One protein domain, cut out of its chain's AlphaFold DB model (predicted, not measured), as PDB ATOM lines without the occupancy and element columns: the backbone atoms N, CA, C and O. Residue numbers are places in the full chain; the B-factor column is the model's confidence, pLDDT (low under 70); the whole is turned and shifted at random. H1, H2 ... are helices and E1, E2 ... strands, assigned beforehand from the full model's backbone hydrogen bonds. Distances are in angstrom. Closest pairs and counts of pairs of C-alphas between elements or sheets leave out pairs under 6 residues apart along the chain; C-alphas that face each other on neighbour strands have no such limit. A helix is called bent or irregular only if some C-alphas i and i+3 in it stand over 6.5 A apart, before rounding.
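What this domain is: This is residues 4 to 102 of the 317 residues of the protein "Peptidase_C25 domain-containing protein" of Anaerolineae bacterium (UniProt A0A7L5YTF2). A long helix, H2, runs along one side, a ribbon of two strands, E1 and E4, lies on the other, and the tiny helix H3 sits near the middle between the first part of H2 and E4. H1 stands crosswise to the first part of H2, E2 and E3 make a separate small hairpin, and much of the rest is loop. The printed part has 99 residues, with three named helices and four named strands in the order H1, H2, E1, E2, E3, H3, E4; E1 and E4 are parallel, E2 and E3 antiparallel. The class is mixed, helices and strands, with under half of the residues in named elements. The whole is compact, with a radius of gyration of the C-alphas of 14.2 A, and only just elongated, spanning 46 by 30 by 24 A.

How they stand to each other: Start with H1, residues 4 to 10, which touches H2, residues 17 to 33, at residues 19 to 23 of H2 alone. Their closest C-alphas, of Phe 10 and Ala 19, are 4.8 A apart, and their lines are about perpendicular at 79 degrees. H2 has a kink of 44 degrees near residue 27 and is irregular, with C-alphas 29 and 32 9.5 A apart. Next look at E1, residues 40 to 44, whose parallel neighbour is E4, residues 97 to 101, at 17 degrees; N 41 and O 97 are 2.8 A apart, within hydrogen-bond range. E2, residues 67 to 71, and E3, residues 75 to 78, form a hairpin at 132 degrees, with N 75 and O 71 2.8 A apart. H3, residues 80 to 83, touches H2 at residues 17 to 24 of H2 alone, the closest C-alphas, of Arg 21 and Phe 83, being 4.5 A apart. The closest C-alphas of H3 and E4, of Asn 81 and Ile 98, are 6.6 A apart. Among the pairs that are apart are E1 and E2. In H1 every O i to N i+4 pair is within hydrogen-bond range, in H2 11 of 13; H3 is too short for such a pair.

Where its parts are: Find C-alpha 4 at (-2.168, 32.292, -25.578); from there H1 runs 9.9 A to C-alpha 10. H2 runs 25.6 A from C-alpha 17 to C-alpha 33 at (9.372, 33.530, -46.651). E1 measures 12.9 A, E2 11.8 A, E3 10.6 A and H3 5.6 A. E4 runs 13.8 A to C-alpha 101 at (11.887, 24.443, -18.173).

The domain as a whole: Look for the two C-alphas farthest apart at Gly 34 and Gly 56, 46.1 A. Residues 30 to 35, of which 30 to 33 belong to H2, stand free. The links E1 to E2, 22 residues, and H3 to E4, 13 residues, are long. The printed part has no cut. Its mean pLDDT is 92.8, and residue 34 alone is under 70.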
ATOM      1  N   GLN A   4      -0.799  31.892 -25.264       96.75
ATOM      2  CA  GLN A   4      -2.168  32.292 -25.578       96.75
ATOM      3  C   GLN A   4      -2.312  32.723 -27.042       96.75
ATOM      4  O   GLN A   4      -3.289  32.334 -27.678       96.75
ATOM      5  N   ASP A   5      -1.317  33.419 -27.606       97.94
ATOM      6  CA  ASP A   5      -1.315  33.804 -29.027       97.94
ATOM      7  C   ASP A   5      -1.382  32.564 -29.940       97.94
ATOM      8  O   ASP A   5      -2.046  32.568 -30.977       97.94
ATOM      9  N   ILE A   6      -0.721  31.473 -29.532       97.88
ATOM     10  CA  ILE A   6      -0.753  30.195 -30.252       97.88
ATOM     11  C   ILE A   6      -2.150  29.574 -30.182       97.88
ATOM     12  O   ILE A   6      -2.660  29.105 -31.198       97.88
ATOM     13  N   TYR A   7      -2.792  29.566 -29.014       97.81
ATOM     14  CA  TYR A   7      -4.147  29.024 -28.895       97.81
ATOM     15  C   TYR A   7      -5.164  29.843 -29.688       97.81
ATOM     16  O   TYR A   7      -6.014  29.275 -30.376       97.81
ATOM     17  N   ASP A   8      -5.080  31.168 -29.628       98.00
ATOM     18  CA  ASP A   8      -6.000  32.059 -30.333       98.00
ATOM     19  C   ASP A   8      -5.985  31.797 -31.846       98.00
ATOM     20  O   ASP A   8      -7.053  31.683 -32.454       98.00
ATOM     21  N   GLU A   9      -4.799  31.591 -32.427       97.94
ATOM     22  CA  GLU A   9      -4.632  31.358 -33.865       97.94
ATOM     23  C   GLU A   9      -4.864  29.890 -34.280       97.94
ATOM     24  O   GLU A   9      -5.523  29.623 -35.285       97.94
ATOM     25  N   PHE A  10      -4.366  28.912 -33.511       97.88
ATOM     26  CA  PHE A  10      -4.315  27.503 -33.941       97.88
ATOM     27  C   PHE A  10      -5.392  26.599 -33.325       97.88
ATOM     28  O   PHE A  10      -5.561  25.464 -33.773       97.88
ATOM     29  N   SER A  11      -6.157  27.073 -32.339       97.38
ATOM     30  CA  SER A  11      -7.249  26.307 -31.711       97.38
ATOM     31  C   SER A  11      -8.486  27.143 -31.362       97.38
ATOM     32  O   SER A  11      -9.365  26.674 -30.628       97.38
ATOM     33  N   ALA A  12      -8.590  28.362 -31.905       96.94
ATOM     34  CA  ALA A  12      -9.655  29.322 -31.602       96.94
ATOM     35  C   ALA A  12      -9.766  29.635 -30.094       96.94
ATOM     36  O   ALA A  12     -10.862  29.665 -29.526       96.94
ATOM     37  N   GLY A  13      -8.612  29.814 -29.447       95.06
ATOM     38  CA  GLY A  13      -8.451  30.198 -28.042       95.06
ATOM     39  C   GLY A  13      -8.549  29.047 -27.039       95.06
ATOM     40  O   GLY A  13      -8.591  29.286 -25.833       95.06
ATOM     41  N   ARG A  14      -8.621  27.788 -27.496       93.94
ATOM     42  CA  ARG A  14      -8.727  26.614 -26.611       93.94
ATOM     43  C   ARG A  14      -7.351  26.084 -26.220       93.94
ATOM     44  O   ARG A  14      -6.509  25.874 -27.084       93.94
ATOM     45  N   VAL A  15      -7.155  25.771 -24.942       93.38
ATOM     46  CA  VAL A  15      -5.950  25.062 -24.489       93.38
ATOM     47  C   VAL A  15      -5.921  23.672 -25.129       93.38
ATOM     48  O   VAL A  15      -6.760  22.829 -24.817       93.38
ATOM     49  N   ASP A  16      -4.976  23.459 -26.042       94.75
ATOM     50  CA  ASP A  16      -4.825  22.214 -26.796       94.75
ATOM     51  C   ASP A  16      -3.349  22.018 -27.203       94.75
ATOM     52  O   ASP A  16      -2.797  22.872 -27.905       94.75
ATOM     53  N   PRO A  17      -2.681  20.918 -26.802       95.62
ATOM     54  CA  PRO A  17      -1.332  20.595 -27.267       95.62
ATOM     55  C   PRO A  17      -1.197  20.527 -28.798       95.62
ATOM     56  O   PRO A  17      -0.146  20.870 -29.343       95.62
ATOM     57  N   GLU A  18      -2.243  20.137 -29.532       95.69
ATOM     58  CA  GLU A  18      -2.188  20.116 -31.000       95.69
ATOM     59  C   GLU A  18      -2.084  21.525 -31.598       95.69
ATOM     60  O   GLU A  18      -1.523  21.679 -32.684       95.69
ATOM     61  N   ALA A  19      -2.528  22.568 -30.887       97.25
ATOM     62  CA  ALA A  19      -2.322  23.957 -31.301       97.25
ATOM     63  C   ALA A  19      -0.828  24.310 -31.323       97.25
ATOM     64  O   ALA A  19      -0.333  24.879 -32.294       97.25
ATOM     65  N   ILE A  20      -0.094  23.891 -30.286       97.50
ATOM     66  CA  ILE A  20       1.357  24.095 -30.160       97.50
ATOM     67  C   ILE A  20       2.085  23.377 -31.295       97.50
ATOM     68  O   ILE A  20       2.909  23.971 -31.988       97.50
ATOM     69  N   ARG A  21       1.737  22.108 -31.534       96.12
ATOM     70  CA  ARG A  21       2.311  21.315 -32.629       96.12
ATOM     71  C   ARG A  21       1.990  21.909 -34.005       96.12
ATOM     72  O   ARG A  21       2.848  21.918 -34.887       96.12
ATOM     73  N   SER A  22       0.773  22.413 -34.198       96.56
ATOM     74  CA  SER A  22       0.349  23.052 -35.450       96.56
ATOM     75  C   SER A  22       1.092  24.362 -35.699       96.56
ATOM     76  O   SER A  22       1.549  24.594 -36.816       96.56
ATOM     77  N   PHE A  23       1.284  25.174 -34.656       96.75
ATOM     78  CA  PHE A  23       2.104  26.377 -34.723       96.75
ATOM     79  C   PHE A  23       3.555  26.054 -35.089       96.75
ATOM     80  O   PHE A  23       4.099  26.659 -36.008       96.75
ATOM     81  N   LEU A  24       4.172  25.078 -34.421       96.44
ATOM     82  CA  LEU A  24       5.560  24.695 -34.687       96.44
ATOM     83  C   LEU A  24       5.746  24.147 -36.105       96.44
ATOM     84  O   LEU A  24       6.706  24.517 -36.773       96.44
ATOM     85  N   ARG A  25       4.793  23.352 -36.608       95.44
ATOM     86  CA  ARG A  25       4.763  22.941 -38.019       95.44
ATOM     87  C   ARG A  25       4.680  24.137 -38.957       95.44
ATOM     88  O   ARG A  25       5.466  24.242 -39.889       95.44
ATOM     89  N   TYR A  26       3.741  25.050 -38.706       94.94
ATOM     90  CA  TYR A  26       3.580  26.243 -39.529       94.94
ATOM     91  C   TYR A  26       4.858  27.086 -39.546       94.94
ATOM     92  O   TYR A  26       5.290  27.512 -40.617       94.94
ATOM     93  N   ALA A  27       5.471  27.285 -38.378       94.44
ATOM     94  CA  ALA A  27       6.731  27.989 -38.222       94.44
ATOM     95  C   ALA A  27       7.855  27.304 -39.006       94.44
ATOM     96  O   ALA A  27       8.580  27.993 -39.713       94.44
ATOM     97  N   TYR A  28       7.965  25.977 -38.935       93.94
ATOM     98  CA  TYR A  28       8.957  25.209 -39.685       93.94
ATOM     99  C   TYR A  28       8.770  25.337 -41.208       93.94
ATOM    100  O   TYR A  28       9.717  25.635 -41.930       93.94
ATOM    101  N   ASP A  29       7.536  25.204 -41.698       92.94
ATOM    102  CA  ASP A  29       7.239  25.198 -43.136       92.94
ATOM    103  C   ASP A  29       7.257  26.601 -43.774       92.94
ATOM    104  O   ASP A  29       7.487  26.740 -44.977       92.94
ATOM    105  N   ASN A  30       6.968  27.654 -42.998       91.94
ATOM    106  CA  ASN A  30       6.673  28.995 -43.525       91.94
ATOM    107  C   ASN A  30       7.577  30.099 -42.959       91.94
ATOM    108  O   ASN A  30       7.255  31.283 -43.111       91.94
ATOM    109  N   TRP A  31       8.694  29.753 -42.309       90.25
ATOM    110  CA  TRP A  31       9.526  30.740 -41.621       90.25
ATOM    111  C   TRP A  31      10.008  31.857 -42.555       90.25
ATOM    112  O   TRP A  31      10.769  31.634 -43.502       90.25
ATOM    113  N   ASN A  32       9.542  33.080 -42.280       79.69
ATOM    114  CA  ASN A  32       9.956  34.333 -42.917       79.69
ATOM    115  C   ASN A  32      10.239  34.234 -44.431       79.69
ATOM    116  O   ASN A  32      11.259  34.728 -44.910       79.69
ATOM    117  N   ALA A  33       9.329  33.608 -45.186       71.94
ATOM    118  CA  ALA A  33       9.372  33.530 -46.651       71.94
ATOM    119  C   ALA A  33      10.737  33.086 -47.233       71.94
ATOM    120  O   ALA A  33      11.232  33.682 -48.192       71.94
ATOM    121  N   GLY A  34      11.330  32.026 -46.668       66.19
ATOM    122  CA  GLY A  34      12.547  31.390 -47.191       66.19
ATOM    123  C   GLY A  34      13.810  31.614 -46.359       66.19
ATOM    124  O   GLY A  34      14.910  31.408 -46.871       66.19
ATOM    125  N   GLN A  35      13.675  32.046 -45.102       82.62
ATOM    126  CA  GLN A  35      14.771  31.967 -44.133       82.62
ATOM    127  C   GLN A  35      14.852  30.560 -43.530       82.62
ATOM    128  O   GLN A  35      13.896  29.791 -43.610       82.62
ATOM    129  N   GLU A  36      15.992  30.234 -42.919       85.75
ATOM    130  CA  GLU A  36      16.133  28.980 -42.177       85.75
ATOM    131  C   GLU A  36      15.087  28.912 -41.053       85.75
ATOM    132  O   GLU A  36      14.937  29.893 -40.313       85.75
ATOM    133  N   PRO A  37      14.348  27.796 -40.938       91.44
ATOM    134  CA  PRO A  37      13.341  27.632 -39.902       91.44
ATOM    135  C   PRO A  37      13.967  27.600 -38.499       91.44
ATOM    136  O   PRO A  37      15.176  27.399 -38.359       91.44
ATOM    137  N   PRO A  38      13.162  27.782 -37.435       91.88
ATOM    138  CA  PRO A  38      13.644  27.637 -36.070       91.88
ATOM    139  C   PRO A  38      14.242  26.247 -35.865       91.88
ATOM    140  O   PRO A  38      13.628  25.256 -36.239       91.88
ATOM    141  N   THR A  39      15.415  26.169 -35.241       95.06
ATOM    142  CA  THR A  39      16.081  24.890 -34.939       95.06
ATOM    143  C   THR A  39      15.915  24.459 -33.484       95.06
ATOM    144  O   THR A  39      16.117  23.291 -33.171       95.06
ATOM    145  N   TYR A  40      15.545  25.380 -32.587       97.12
ATOM    146  CA  TYR A  40      15.386  25.131 -31.152       97.12
ATOM    147  C   TYR A  40      14.023  25.605 -30.653       97.12
ATOM    148  O   TYR A  40      13.579  26.711 -30.974       97.12
ATOM    149  N   VAL A  41      13.399  24.797 -29.799       97.94
ATOM    150  CA  VAL A  41      12.147  25.102 -29.103       97.94
ATOM    151  C   VAL A  41      12.372  24.940 -27.603       97.94
ATOM    152  O   VAL A  41      12.732  23.863 -27.130       97.94
ATOM    153  N   LEU A  42      12.133  26.005 -26.840       98.06
ATOM    154  CA  LEU A  42      12.153  25.959 -25.381       98.06
ATOM    155  C   LEU A  42      10.746  26.196 -24.839       98.06
ATOM    156  O   LEU A  42      10.201  27.293 -24.968       98.06
ATOM    157  N   LEU A  43      10.177  25.175 -24.205       98.50
ATOM    158  CA  LEU A  43       8.930  25.290 -23.461       98.50
ATOM    159  C   LEU A  43       9.239  25.842 -22.067       98.50
ATOM    160  O   LEU A  43      10.065  25.280 -21.349       98.50
ATOM    161  N   VAL A  44       8.593  26.937 -21.668       98.31
ATOM    162  CA  VAL A  44       8.777  27.536 -20.337       98.31
ATOM    163  C   VAL A  44       7.448  27.513 -19.603       98.31
ATOM    164  O   VAL A  44       6.577  28.345 -19.842       98.31
ATOM    165  N   GLY A  45       7.302  26.534 -18.723       96.75
ATOM    166  CA  GLY A  45       6.087  26.289 -17.967       96.75
ATOM    167  C   GLY A  45       5.915  24.805 -17.688       96.75
ATOM    168  O   GLY A  45       6.247  23.953 -18.516       96.75
ATOM    169  N   ASP A  46       5.407  24.507 -16.506       95.62
ATOM    170  CA  ASP A  46       5.015  23.161 -16.118       95.62
ATOM    171  C   ASP A  46       3.637  22.777 -16.700       95.62
ATOM    172  O   ASP A  46       2.902  23.624 -17.226       95.62
ATOM    173  N   GLY A  47       3.283  21.498 -16.633       94.56
ATOM    174  CA  GLY A  47       1.991  21.002 -17.086       94.56
ATOM    175  C   GLY A  47       1.659  19.613 -16.556       94.56
ATOM    176  O   GLY A  47       2.532  18.873 -16.126       94.56
ATOM    177  N   HIS A  48       0.383  19.232 -16.606       94.94
ATOM    178  CA  HIS A  48      -0.110  17.971 -16.041       94.94
ATOM    179  C   HIS A  48      -1.201  17.321 -16.884       94.94
ATOM    180  O   HIS A  48      -1.831  17.985 -17.700       94.94
ATOM    181  N   TYR A  49      -1.477  16.032 -16.658       93.69
ATOM    182  CA  TYR A  49      -2.414  15.263 -17.491       93.69
ATOM    183  C   TYR A  49      -3.892  15.668 -17.356       93.69
ATOM    184  O   TYR A  49      -4.685  15.361 -18.241       93.69
ATOM    185  N   ASP A  50      -4.303  16.333 -16.268       93.62
ATOM    186  CA  ASP A  50      -5.702  16.767 -16.118       93.62
ATOM    187  C   ASP A  50      -6.009  18.054 -16.897       93.62
ATOM    188  O   ASP A  50      -5.995  19.154 -16.356       93.62
ATOM    189  N   PHE A  51      -6.330  17.926 -18.180       91.69
ATOM    190  CA  PHE A  51      -6.705  19.075 -19.016       91.69
ATOM    191  C   PHE A  51      -8.129  19.576 -18.737       91.69
ATOM    192  O   PHE A  51      -8.514  20.653 -19.184       91.69
ATOM    193  N   THR A  52      -8.928  18.785 -18.019       89.81
ATOM    194  CA  THR A  52     -10.364  19.025 -17.813       89.81
ATOM    195  C   THR A  52     -10.707  19.607 -16.446       89.81
ATOM    196  O   THR A  52     -11.839  20.041 -16.237       89.81
ATOM    197  N   GLY A  53      -9.758  19.589 -15.509       89.81
ATOM    198  CA  GLY A  53      -9.980  19.949 -14.110       89.81
ATOM    199  C   GLY A  53     -10.795  18.917 -13.322       89.81
ATOM    200  O   GLY A  53     -11.299  19.236 -12.244       89.81
ATOM    201  N   VAL A  54     -10.964  17.689 -13.833       92.88
ATOM    202  CA  VAL A  54     -11.776  16.647 -13.177       92.88
ATOM    203  C   VAL A  54     -11.151  16.163 -11.868       92.88
ATOM    204  O   VAL A  54     -11.865  15.718 -10.970       92.88
ATOM    205  N   SER A  55      -9.828  16.272 -11.729       91.00
ATOM    206  CA  SER A  55      -9.110  15.892 -10.514       91.00
ATOM    207  C   SER A  55      -9.296  16.909  -9.385       91.00
ATOM    208  O   SER A  55      -8.946  16.614  -8.243       91.00
ATOM    209  N   GLY A  56      -9.795  18.114  -9.690       90.94
ATOM    210  CA  GLY A  56      -9.885  19.227  -8.743       90.94
ATOM    211  C   GLY A  56      -8.528  19.809  -8.336       90.94
ATOM    212  O   GLY A  56      -8.441  20.472  -7.302       90.94
ATOM    213  N   THR A  57      -7.466  19.545  -9.109       90.81
ATOM    214  CA  THR A  57      -6.143  20.129  -8.856       90.81
ATOM    215  C   THR A  57      -6.178  21.652  -8.983       90.81
ATOM    216  O   THR A  57      -6.896  22.211  -9.809       90.81
ATOM    217  N   THR A  58      -5.387  22.330  -8.153       89.50
ATOM    218  CA  THR A  58      -5.162  23.781  -8.242       89.50
ATOM    219  C   THR A  58      -3.914  24.127  -9.047       89.50
ATOM    220  O   THR A  58      -3.579  25.305  -9.166       89.50
ATOM    221  N   LEU A  59      -3.184  23.119  -9.531       89.44
ATOM    222  CA  LEU A  59      -2.020  23.338 -10.376       89.44
ATOM    223  C   LEU A  59      -2.445  23.924 -11.713       89.44
ATOM    224  O   LEU A  59      -3.518  23.630 -12.234       89.44
ATOM    225  N   LEU A  60      -1.587  24.791 -12.237       89.94
ATOM    226  CA  LEU A  60      -1.788  25.384 -13.542       89.94
ATOM    227  C   LEU A  60      -1.142  24.496 -14.591       89.94
ATOM    228  O   LEU A  60      -0.009  24.047 -14.433       89.94
ATOM    229  N   ASN A  61      -1.850  24.323 -15.696       91.62
ATOM    230  CA  ASN A  61      -1.305  23.706 -16.888       91.62
ATOM    231  C   ASN A  61      -0.735  24.813 -17.787       91.62
ATOM    232  O   ASN A  61      -1.396  25.251 -18.728       91.62
ATOM    233  N   LEU A  62       0.435  25.354 -17.417       94.62
ATOM    234  CA  LEU A  62       1.018  26.541 -18.060       94.62
ATOM    235  C   LEU A  62       1.376  26.255 -19.520       94.62
ATOM    236  O   LEU A  62       1.012  27.024 -20.405       94.62
ATOM    237  N   ILE A  63       2.043  25.126 -19.761       96.56
ATOM    238  CA  ILE A  63       2.273  24.583 -21.099       96.56
ATOM    239  C   ILE A  63       1.853  23.109 -21.069       96.56
ATOM    240  O   ILE A  63       2.613  22.279 -20.550       96.56
ATOM    241  N   PRO A  64       0.673  22.756 -21.605       95.44
ATOM    242  CA  PRO A  64       0.167  21.401 -21.529       95.44
ATOM    243  C   PRO A  64       1.107  20.432 -22.255       95.44
ATOM    244  O   PRO A  64       1.612  20.755 -23.330       95.44
ATOM    245  N   PRO A  65       1.390  19.257 -21.670       95.75
ATOM    246  CA  PRO A  65       2.188  18.215 -22.307       95.75
ATOM    247  C   PRO A  65       1.485  17.680 -23.556       95.75
ATOM    248  O   PRO A  65       0.257  17.608 -23.605       95.75
ATOM    249  N   PHE A  66       2.241  17.190 -24.536       95.50
ATOM    250  CA  PHE A  66       1.650  16.314 -25.546       95.50
ATOM    251  C   PHE A  66       1.520  14.906 -24.953       95.50
ATOM    252  O   PHE A  66       2.530  14.287 -24.620       95.50
ATOM    253  N   LEU A  67       0.296  14.397 -24.793       95.12
ATOM    254  CA  LEU A  67       0.072  13.048 -24.269       95.12
ATOM    255  C   LEU A  67       0.053  12.032 -25.410       95.12
ATOM    256  O   LEU A  67      -0.687  12.184 -26.381       95.12
ATOM    257  N   VAL A  68       0.875  10.991 -25.296       92.25
ATOM    258  CA  VAL A  68       0.936   9.900 -26.274       92.25
ATOM    259  C   VAL A  68       0.765   8.574 -25.556       92.25
ATOM    260  O   VAL A  68       1.405   8.318 -24.535       92.25
ATOM    261  N   ARG A  69      -0.080   7.705 -26.115       90.50
ATOM    262  CA  ARG A  69      -0.200   6.316 -25.677       90.50
ATOM    263  C   ARG A  69       1.008   5.525 -26.170       90.50
ATOM    264  O   ARG A  69       1.056   5.155 -27.340       90.50
ATOM    265  N   ILE A  70       1.954   5.260 -25.275       84.12
ATOM    266  CA  ILE A  70       3.215   4.576 -25.607       84.12
ATOM    267  C   ILE A  70       3.315   3.162 -25.031       84.12
ATOM    268  O   ILE A  70       4.139   2.380 -25.488       84.12
ATOM    269  N   ASP A  71       2.493   2.827 -24.034       83.69
ATOM    270  CA  ASP A  71       2.603   1.564 -23.311       83.69
ATOM    271  C   ASP A  71       1.200   1.016 -22.969       83.69
ATOM    272  O   ASP A  71       0.354   1.764 -22.471       83.69
ATOM    273  N   PRO A  72       0.900  -0.267 -23.245       81.44
ATOM    274  CA  PRO A  72      -0.418  -0.848 -22.973       81.44
ATOM    275  C   PRO A  72      -0.812  -0.915 -21.490       81.44
ATOM    276  O   PRO A  72      -2.004  -0.990 -21.190       81.44
ATOM    277  N   TRP A  73       0.157  -0.925 -20.571       84.81
ATOM    278  CA  TRP A  73      -0.059  -1.005 -19.125       84.81
ATOM    279  C   TRP A  73      -0.140   0.378 -18.473       84.81
ATOM    280  O   TRP A  73      -1.001   0.596 -17.623       84.81
ATOM    281  N   LEU A  74       0.731   1.311 -18.866       87.38
ATOM    282  CA  LEU A  74       0.741   2.697 -18.395       87.38
ATOM    283  C   LEU A  74      -0.360   3.531 -19.061       87.38
ATOM    284  O   LEU A  74      -0.965   4.382 -18.414       87.38
ATOM    285  N   GLY A  75      -0.615   3.298 -20.349       91.31
ATOM    286  CA  GLY A  75      -1.458   4.141 -21.184       91.31
ATOM    287  C   GLY A  75      -0.689   5.329 -21.760       91.31
ATOM    288  O   GLY A  75       0.263   5.157 -22.527       91.31
ATOM    289  N   GLU A  76      -1.155   6.535 -21.445       93.25
ATOM    290  CA  GLU A  76      -0.597   7.794 -21.945       93.25
ATOM    291  C   GLU A  76       0.469   8.362 -21.005       93.25
ATOM    292  O   GLU A  76       0.365   8.259 -19.785       93.25
ATOM    293  N   THR A  77       1.489   8.995 -21.580       95.06
ATOM    294  CA  THR A  77       2.443   9.825 -20.838       95.06
ATOM    295  C   THR A  77       2.844  11.048 -21.657       95.06
ATOM    296  O   THR A  77       2.517  11.150 -22.840       95.06
ATOM    297  N   ALA A  78       3.556  11.976 -21.024       95.81
ATOM    298  CA  ALA A  78       4.090  13.160 -21.676       95.81
ATOM    299  C   ALA A  78       5.179  12.805 -22.692       95.81
ATOM    300  O   ALA A  78       6.125  12.081 -22.372       95.81
ATOM    301  N   ALA A  79       5.075  13.366 -23.889       94.69
ATOM    302  CA  ALA A  79       6.019  13.182 -24.976       94.69
ATOM    303  C   ALA A  79       6.208  14.503 -25.733       94.69
ATOM    304  O   ALA A  79       5.757  14.645 -26.865       94.69
ATOM    305  N   ASP A  80       6.902  15.472 -25.128       96.31
ATOM    306  CA  ASP A  80       7.138  16.784 -25.752       96.31
ATOM    307  C   ASP A  80       7.846  16.685 -27.115       96.31
ATOM    308  O   ASP A  80       7.599  17.505 -27.990       96.31
ATOM    309  N   ASN A  81       8.640  15.632 -27.356       95.44
ATOM    310  CA  ASN A  81       9.206  15.323 -28.678       95.44
ATOM    311  C   ASN A  81       8.148  15.346 -29.793       95.44
ATOM    312  O   ASN A  81       8.422  15.731 -30.922       95.44
ATOM    313  N   ARG A  82       6.904  14.981 -29.471       95.19
ATOM    314  CA  ARG A  82       5.797  14.954 -30.420       95.19
ATOM    315  C   ARG A  82       5.417  16.337 -30.957       95.19
ATOM    316  O   ARG A  82       4.877  16.410 -32.059       95.19
ATOM    317  N   PHE A  83       5.717  17.416 -30.229       97.19
ATOM    318  CA  PHE A  83       5.514  18.787 -30.704       97.19
ATOM    319  C   PHE A  83       6.370  19.126 -31.928       97.19
ATOM    320  O   PHE A  83       5.978  19.983 -32.718       97.19
ATOM    321  N   VAL A  84       7.514  18.455 -32.076       96.81
ATOM    322  CA  VAL A  84       8.553  18.764 -33.069       96.81
ATOM    323  C   VAL A  84       8.870  17.600 -34.012       96.81
ATOM    324  O   VAL A  84       9.701  17.773 -34.887       96.81
ATOM    325  N   SER A  85       8.196  16.454 -33.866       95.19
ATOM    326  CA  SER A  85       8.142  15.375 -34.866       95.19
ATOM    327  C   SER A  85       6.977  15.617 -35.828       95.19
ATOM    328  O   SER A  85       5.792  15.449 -35.479       95.19
ATOM    329  N   LEU A  86       7.299  16.109 -37.017       92.00
ATOM    330  CA  LEU A  86       6.381  16.697 -37.980       92.00
ATOM    331  C   LEU A  86       6.013  15.736 -39.123       92.00
ATOM    332  O   LEU A  86       4.937  15.924 -39.713       92.00
ATOM    333  N   ASP A  87       6.749  14.641 -39.330       88.94
ATOM    334  CA  ASP A  87       6.594  13.697 -40.454       88.94
ATOM    335  C   ASP A  87       5.460  12.663 -40.278       88.94
ATOM    336  O   ASP A  87       5.467  11.540 -40.787       88.94
ATOM    337  N   GLY A  88       4.390  13.065 -39.589       83.19
ATOM    338  CA  GLY A  88       3.150  12.296 -39.451       83.19
ATOM    339  C   GLY A  88       2.903  11.764 -38.034       83.19
ATOM    340  O   GLY A  88       3.457  12.286 -37.066       83.19
ATOM    341  N   PRO A  89       1.972  10.806 -37.859       78.38
ATOM    342  CA  PRO A  89       1.581  10.293 -36.543       78.38
ATOM    343  C   PRO A  89       2.552   9.271 -35.939       78.38
ATOM    344  O   PRO A  89       2.563   9.122 -34.723       78.38
ATOM    345  N   ASN A  90       3.359   8.601 -36.767       82.00
ATOM    346  CA  ASN A  90       4.314   7.566 -36.346       82.00
ATOM    347  C   ASN A  90       5.768   8.049 -36.435       82.00
ATOM    348  O   ASN A  90       6.682   7.241 -36.586       82.00
ATOM    349  N   ASP A  91       5.956   9.363 -36.416       86.50
ATOM    350  CA  ASP A  91       7.266   9.982 -36.438       86.50
ATOM    351  C   ASP A  91       7.763  10.208 -35.003       86.50
ATOM    352  O   ASP A  91       7.058  10.775 -34.159       86.50
ATOM    353  N   PHE A  92       8.966   9.706 -34.741       86.69
ATOM    354  CA  PHE A  92       9.645   9.747 -33.448       86.69
ATOM    355  C   PHE A  92      10.963  10.525 -33.511       86.69
ATOM    356  O   PHE A  92      11.596  10.730 -32.471       86.69
ATOM    357  N   LEU A  93      11.392  10.936 -34.707       93.50
ATOM    358  CA  LEU A  93      12.563  11.777 -34.892       93.50
ATOM    359  C   LEU A  93      12.086  13.233 -34.978       93.50
ATOM    360  O   LEU A  93      11.038  13.490 -35.553       93.50
ATOM    361  N   PRO A  94      12.732  14.178 -34.290       95.25
ATOM    362  CA  PRO A  94      12.289  15.566 -34.312       95.25
ATOM    363  C   PRO A  94      12.996  16.380 -35.407       95.25
ATOM    364  O   PRO A  94      14.198  16.230 -35.618       95.25
ATOM    365  N   GLU A  95      12.277  17.316 -36.028       95.12
ATOM    366  CA  GLU A  95      12.835  18.312 -36.959       95.12
ATOM    367  C   GLU A  95      13.426  19.538 -36.238       95.12
ATOM    368  O   GLU A  95      14.140  20.336 -36.845       95.12
ATOM    369  N   MET A  96      13.117  19.710 -34.949       97.25
ATOM    370  CA  MET A  96      13.610  20.799 -34.102       97.25
ATOM    371  C   MET A  96      14.027  20.277 -32.729       97.25
ATOM    372  O   MET A  96      13.341  19.450 -32.134       97.25
ATOM    373  N   HIS A  97      15.095  20.837 -32.172       97.88
ATOM    374  CA  HIS A  97      15.596  20.481 -30.850       97.88
ATOM    375  C   HIS A  97      14.699  21.058 -29.753       97.88
ATOM    376  O   HIS A  97      14.669  22.274 -29.547       97.88
ATOM    377  N   ILE A  98      13.980  20.198 -29.030       98.19
ATOM    378  CA  ILE A  98      13.045  20.625 -27.982       98.19
ATOM    379  C   ILE A  98      13.573  20.373 -26.567       98.19
ATOM    380  O   ILE A  98      14.112  19.311 -26.258       98.19
ATOM    381  N   GLY A  99      13.358  21.348 -25.685       97.88
ATOM    382  CA  GLY A  99      13.568  21.226 -24.245       97.88
ATOM    383  C   GLY A  99      12.474  21.936 -23.449       97.88
ATOM    384  O   GLY A  99      11.735  22.764 -23.987       97.88
ATOM    385  N   ARG A 100      12.380  21.630 -22.153       98.31
ATOM    386  CA  ARG A 100      11.418  22.249 -21.233       98.31
ATOM    387  C   ARG A 100      12.110  22.755 -19.969       98.31
ATOM    388  O   ARG A 100      12.889  22.034 -19.355       98.31
ATOM    389  N   ILE A 101      11.754  23.966 -19.551       98.19
ATOM    390  CA  ILE A 101      11.887  24.443 -18.173       98.19
ATOM    391  C   ILE A 101      10.510  24.249 -17.515       98.19
ATOM    392  O   ILE A 101       9.603  25.040 -17.796       98.19
ATOM    393  N   PRO A 102      10.319  23.220 -16.667       96.69
ATOM    394  CA  PRO A 102       9.039  22.895 -16.032       96.69
ATOM    395  C   PRO A 102       8.788  23.817 -14.827       96.69
ATOM    396  O   PRO A 102       8.646  23.398 -13.685       96.69
TER     397      PRO A 102